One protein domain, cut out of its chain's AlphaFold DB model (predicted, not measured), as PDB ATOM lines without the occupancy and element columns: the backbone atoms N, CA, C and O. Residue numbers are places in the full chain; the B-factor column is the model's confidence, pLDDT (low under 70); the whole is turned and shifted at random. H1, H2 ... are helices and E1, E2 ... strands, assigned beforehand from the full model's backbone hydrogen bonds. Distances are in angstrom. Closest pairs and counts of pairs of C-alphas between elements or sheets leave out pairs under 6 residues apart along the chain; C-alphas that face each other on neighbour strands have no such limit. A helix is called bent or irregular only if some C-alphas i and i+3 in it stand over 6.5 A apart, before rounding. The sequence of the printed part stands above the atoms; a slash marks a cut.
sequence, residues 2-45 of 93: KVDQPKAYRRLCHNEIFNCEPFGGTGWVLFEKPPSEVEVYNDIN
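AT A GLANCE: This is residues 2 to 45 of the 93 residues of an uncharacterized protein of Desulfosporosinus sp. HMP52 (UniProt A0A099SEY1). Two short parallel strands, E1 and E2, lie side by side as a narrow two-stranded ribbon, and the chain between them makes an open loop with the small helix H2 set off from the ribbon. A second small helix, H1, sits at the opposite end of the length from the last residues, 42 to 45. The printed part has 44 residues, with the named elements H1, E1, H2, E2 in that order; under half of its residues are in them, and the class is mixed, helices and strands. It is only just compact, close to loose, with a radius of gyration of the C-alphas of 10.8 A, and only just elongated, spanning 31 by 20 by 17 A.

HOW THE PARTS SIT: Start at H1, residues 7 to 11, which is only just irregular: C-alphas 8 and 11 are 6.7 A apart. Its O i to N i+4 pairs within hydrogen-bond range number 0 of 1, its O i to N i+3 pairs 1 of 2. Go on to E1, residues 18 to 21, and its parallel neighbour E2, residues 38 to 41, at 4 degrees. Look for N 19 and O 38 at 2.9 A and N 40 and O 19 at 2.8 A, both within hydrogen-bond range. Between the strands comes H2, residues 28 to 32, with its O i to N i+4 pair within range; E1, H2 and E2 form a strand-helix-strand unit, two parallel neighbour strands with a helix between, its crossover right-handed. The closest C-alphas of E1 and H2, Glu 21 and Leu 30, are 7.7 A apart. H1 and H2 are only just apart, at 8.1 A.

IN THESE COORDINATES: Find C-alpha 7 at (34.581, 24.901, 10.684), where H1 begins its 8.1 A. E1 runs 10.3 A from C-alpha 18 at (24.328, 42.588, 15.484), H2 6.0 A, and E2 10.1 A to C-alpha 41 at (34.127, 45.783, 19.740).

THE WHOLE: The C-alphas farthest apart, Lys 2 and Ile 44, are 31.9 A apart. The printed part has no cut and no long link. Mean pLDDT of the printed part is 78.9, and residues 2 to 16 are under 70.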
ATOM      1  N   LYS A   2      38.823  34.340  -1.413       39.88
ATOM      2  CA  LYS A   2      37.899  33.874  -0.367       39.88
ATOM      3  C   LYS A   2      38.659  32.838   0.453       39.88
ATOM      4  O   LYS A   2      38.927  31.755  -0.055       39.88
ATOM      5  N   VAL A   3      39.096  33.219   1.650       55.09
ATOM      6  CA  VAL A   3      39.637  32.266   2.622       55.09
ATOM      7  C   VAL A   3      38.455  31.430   3.094       55.09
ATOM      8  O   VAL A   3      37.433  31.980   3.505       55.09
ATOM      9  N   ASP A   4      38.550  30.117   2.922       63.91
ATOM     10  CA  ASP A   4      37.496  29.195   3.325       63.91
ATOM     11  C   ASP A   4      37.357  29.263   4.854       63.91
ATOM     12  O   ASP A   4      38.339  29.085   5.577       63.91
ATOM     13  N   GLN A   5      36.161  29.588   5.345       58.88
ATOM     14  CA  GLN A   5      35.909  29.830   6.769       58.88
ATOM     15  C   GLN A   5      36.176  28.545   7.573       58.88
ATOM     16  O   GLN A   5      35.580  27.501   7.267       58.88
ATOM     17  N   PRO A   6      37.016  28.575   8.623       62.97
ATOM     18  CA  PRO A   6      37.219  27.420   9.482       62.97
ATOM     19  C   PRO A   6      35.901  26.906  10.054       62.97
ATOM     20  O   PRO A   6      34.995  27.663  10.406       62.97
ATOM     21  N   LYS A   7      35.800  25.580  10.205       58.59
ATOM     22  CA  LYS A   7      34.581  24.901  10.684       58.59
ATOM     23  C   LYS A   7      34.062  25.438  12.030       58.59
ATOM     24  O   LYS A   7      32.884  25.249  12.321       58.59
ATOM     25  N   ALA A   8      34.913  26.098  12.821       61.47
ATOM     26  CA  ALA A   8      34.558  26.745  14.082       61.47
ATOM     27  C   ALA A   8      33.488  27.845  13.919       61.47
ATOM     28  O   ALA A   8      32.578  27.925  14.740       61.47
ATOM     29  N   TYR A   9      33.525  28.617  12.829       62.84
ATOM     30  CA  TYR A   9      32.623  29.762  12.623       62.84
ATOM     31  C   TYR A   9      31.267  29.374  12.040       62.84
ATOM     32  O   TYR A   9      30.331  30.159  12.060       62.84
ATOM     33  N   ARG A  10      31.110  28.122  11.596       61.34
ATOM     34  CA  ARG A  10      29.868  27.612  10.991       61.34
ATOM     35  C   ARG A  10      28.683  27.551  11.966       61.34
ATOM     36  O   ARG A  10      27.554  27.335  11.536       61.34
ATOM     37  N   ARG A  11      28.947  27.665  13.272       64.12
ATOM     38  CA  ARG A  11      27.926  27.739  14.332       64.12
ATOM     39  C   ARG A  11      27.605  29.169  14.758       64.12
ATOM     40  O   ARG A  11      26.636  29.348  15.485       64.12
ATOM     41  N   LEU A  12      28.392  30.155  14.327       65.50
ATOM     42  CA  LEU A  12      28.018  31.552  14.486       65.50
ATOM     43  C   LEU A  12      26.883  31.797  13.496       65.50
ATOM     44  O   LEU A  12      27.009  31.511  12.305       65.50
ATOM     45  N   CYS A  13      25.724  32.174  14.020       54.69
ATOM     46  CA  CYS A  13      24.501  32.325  13.253       54.69
ATOM     47  C   CYS A  13      24.765  33.219  12.033       54.69
ATOM     48  O   CYS A  13      25.181  34.365  12.154       54.69
ATOM     49  N   HIS A  14      24.535  32.681  10.835       56.59
ATOM     50  CA  HIS A  14      24.967  33.295   9.575       56.59
ATOM     51  C   HIS A  14      24.185  34.568   9.182       56.59
ATOM     52  O   HIS A  14      24.430  35.103   8.109       56.59
ATOM     53  N   ASN A  15      23.267  35.052  10.030       54.97
ATOM     54  CA  ASN A  15      22.368  36.185   9.773       54.97
ATOM     55  C   ASN A  15      22.204  37.077  11.020       54.97
ATOM     56  O   ASN A  15      21.086  37.436  11.390       54.97
ATOM     57  N   GLU A  16      23.288  37.405  11.718       67.44
ATOM     58  CA  GLU A  16      23.194  38.347  12.835       67.44
ATOM     59  C   GLU A  16      23.417  39.778  12.351       67.44
ATOM     60  O   GLU A  16      24.520  40.174  11.974       67.44
ATOM     61  N   ILE A  17      22.329  40.553  12.398       79.75
ATOM     62  CA  ILE A  17      22.299  42.015  12.260       79.75
ATOM     63  C   ILE A  17      23.293  42.664  13.239       79.75
ATOM     64  O   ILE A  17      23.852  43.714  12.945       79.75
ATOM     65  N   PHE A  18      23.554  42.030  14.385       84.88
ATOM     66  CA  PHE A  18      24.328  42.588  15.484       84.88
ATOM     67  C   PHE A  18      25.364  41.588  16.011       84.88
ATOM     68  O   PHE A  18      24.989  40.507  16.450       84.88
ATOM     69  N   ASN A  19      26.641  41.973  16.033       86.06
ATOM     70  CA  ASN A  19      27.705  41.260  16.744       86.06
ATOM     71  C   ASN A  19      28.251  42.129  17.880       86.06
ATOM     72  O   ASN A  19      28.506  43.318  17.683       86.06
ATOM     73  N   CYS A  20      28.489  41.534  19.047       90.06
ATOM     74  CA  CYS A  20      29.098  42.210  20.185       90.06
ATOM     75  C   CYS A  20      30.189  41.342  20.802       90.06
ATOM     76  O   CYS A  20      29.926  40.241  21.285       90.06
ATOM     77  N   GLU A  21      31.408  41.872  20.825       90.06
ATOM     78  CA  GLU A  21      32.574  41.238  21.426       90.06
ATOM     79  C   GLU A  21      32.975  41.996  22.695       90.06
ATOM     80  O   GLU A  21      33.720  42.974  22.618       90.06
ATOM     81  N   PRO A  22      32.493  41.576  23.882       89.62
ATOM     82  CA  PRO A  22      32.841  42.221  25.148       89.62
ATOM     83  C   PRO A  22      34.311  42.015  25.540       89.62
ATOM     84  O   PRO A  22      34.852  42.812  26.306       89.62
ATOM     85  N   PHE A  23      34.936  40.953  25.026       93.06
ATOM     86  CA  PHE A  23      36.343  40.607  25.215       93.06
ATOM     87  C   PHE A  23      36.990  40.431  23.842       93.06
ATOM     88  O   PHE A  23      37.339  39.320  23.443       93.06
ATOM     89  N   GLY A  24      37.055  41.523  23.085       89.50
ATOM     90  CA  GLY A  24      37.456  41.499  21.685       89.50
ATOM     91  C   GLY A  24      38.891  41.029  21.473       89.50
ATOM     92  O   GLY A  24      39.176  40.376  20.470       89.50
ATOM     93  N   GLY A  25      39.808  41.303  22.409       93.62
ATOM     94  CA  GLY A  25      41.190  40.847  22.321       93.62
ATOM     95  C   GLY A  25      41.801  41.192  20.963       93.62
ATOM     96  O   GLY A  25      41.728  42.326  20.499       93.62
ATOM     97  N   THR A  26      42.360  40.210  20.265       92.12
ATOM     98  CA  THR A  26      42.962  40.416  18.937       92.12
ATOM     99  C   THR A  26      41.952  40.628  17.797       92.12
ATOM    100  O   THR A  26      42.377  40.858  16.669       92.12
ATOM    101  N   GLY A  27      40.642  40.549  18.058       90.56
ATOM    102  CA  GLY A  27      39.579  40.734  17.062       90.56
ATOM    103  C   GLY A  27      39.441  39.573  16.076       90.56
ATOM    104  O   GLY A  27      38.895  39.741  14.991       90.56
ATOM    105  N   TRP A  28      39.961  38.392  16.417       88.56
ATOM    106  CA  TRP A  28      40.033  37.258  15.494       88.56
ATOM    107  C   TRP A  28      38.658  36.849  14.948       88.56
ATOM    108  O   TRP A  28      38.504  36.638  13.749       88.56
ATOM    109  N   VAL A  29      37.645  36.789  15.818       84.50
ATOM    110  CA  VAL A  29      36.273  36.453  15.414       84.50
ATOM    111  C   VAL A  29      35.680  37.578  14.569       84.50
ATOM    112  O   VAL A  29      35.175  37.294  13.486       84.50
ATOM    113  N   LEU A  30      35.814  38.833  15.009       86.31
ATOM    114  CA  LEU A  30      35.325  40.021  14.310       86.31
ATOM    115  C   LEU A  30      35.811  40.103  12.858       86.31
ATOM    116  O   LEU A  30      35.017  40.393  11.969       86.31
ATOM    117  N   PHE A  31      37.098  39.840  12.612       85.44
ATOM    118  CA  PHE A  31      37.688  39.947  11.273       85.44
ATOM    119  C   PHE A  31      37.511  38.695  10.417       85.44
ATOM    120  O   PHE A  31      37.543  38.789   9.189       85.44
ATOM    121  N   GLU A  32      37.377  37.524  11.040       84.12
ATOM    122  CA  GLU A  32      37.230  36.275  10.302       84.12
ATOM    123  C   GLU A  32      35.779  36.007   9.918       84.12
ATOM    124  O   GLU A  32      35.546  35.496   8.827       84.12
ATOM    125  N   LYS A  33      34.791  36.378  10.740       82.19
ATOM    126  CA  LYS A  33      33.381  36.151  10.406       82.19
ATOM    127  C   LYS A  33      32.910  37.027   9.229       82.19
ATOM    128  O   LYS A  33      33.485  38.079   8.951       82.19
ATOM    129  N   PRO A  34      31.798  36.665   8.563       83.38
ATOM    130  CA  PRO A  34      31.095  37.589   7.678       83.38
ATOM    131  C   PRO A  34      30.682  38.881   8.417       83.38
ATOM    132  O   PRO A  34      30.184  38.785   9.546       83.38
ATOM    133  N   PRO A  35      30.849  40.073   7.814       85.50
ATOM    134  CA  PRO A  35      30.439  41.336   8.431       85.50
ATOM    135  C   PRO A  35      28.952  41.357   8.813       85.50
ATOM    136  O   PRO A  35      28.111  40.868   8.058       85.50
ATOM    137  N   SER A  36      28.642  41.935   9.975       87.88
ATOM    138  CA  SER A  36      27.269  42.196  10.449       87.88
ATOM    139  C   SER A  36      26.872  43.654  10.179       87.88
ATOM    140  O   SER A  36      27.744  44.494   9.969       87.88
ATOM    141  N   GLU A  37      25.574  43.987  10.201       88.94
ATOM    142  CA  GLU A  37      25.130  45.387  10.022       88.94
ATOM    143  C   GLU A  37      25.641  46.301  11.144       88.94
ATOM    144  O   GLU A  37      26.003  47.454  10.910       88.94
ATOM    145  N   VAL A  38      25.691  45.770  12.365       89.81
ATOM    146  CA  VAL A  38      26.194  46.449  13.553       89.81
ATOM    147  C   VAL A  38      27.227  45.562  14.234       89.81
ATOM    148  O   VAL A  38      26.966  44.401  14.547       89.81
ATOM    149  N   GLU A  39      28.401  46.127  14.499       90.69
ATOM    150  CA  GLU A  39      29.498  45.444  15.182       90.69
ATOM    151  C   GLU A  39      30.002  46.294  16.346       90.69
ATOM    152  O   GLU A  39      30.391  47.452  16.177       90.69
ATOM    153  N   VAL A  40      29.987  45.709  17.542       92.06
ATOM    154  CA  VAL A  40      30.478  46.319  18.776       92.06
ATOM    155  C   VAL A  40      31.732  45.575  19.210       92.06
ATOM    156  O   VAL A  40      31.675  44.400  19.563       92.06
ATOM    157  N   TYR A  41      32.863  46.274  19.201       94.12
ATOM    158  CA  TYR A  41      34.127  45.783  19.740       94.12
ATOM    159  C   TYR A  41      34.399  46.466  21.080       94.12
ATOM    160  O   TYR A  41      34.411  47.696  21.158       94.12
ATOM    161  N   ASN A  42      34.635  45.674  22.121       94.12
ATOM    162  CA  ASN A  42      35.004  46.155  23.443       94.12
ATOM    163  C   ASN A  42      36.188  45.357  23.992       94.12
ATOM    164  O   ASN A  42      36.266  44.141  23.840       94.12
ATOM    165  N   ASP A  43      37.084  46.051  24.684       96.12
ATOM    166  CA  ASP A  43      38.159  45.434  25.448       96.12
ATOM    167  C   ASP A  43      38.492  46.314  26.658       96.12
ATOM    168  O   ASP A  43      38.372  47.540  26.601       96.12
ATOM    169  N   ILE A  44      38.912  45.695  27.764       95.62
ATOM    170  CA  ILE A  44      39.338  46.428  28.963       95.62
ATOM    171  C   ILE A  44      40.639  47.204  28.716       95.62
ATOM    172  O   ILE A  44      40.909  48.206  29.379       95.62
ATOM    173  N   ASN A  45      41.454  46.758  27.760       93.06
ATOM    174  CA  ASN A  45      42.689  47.421  27.393       93.06
ATOM    175  C   ASN A  45      42.420  48.601  26.443       93.06
ATOM    176  O   ASN A  45      42.261  48.437  25.232       93.06
TER     177      ASN A  45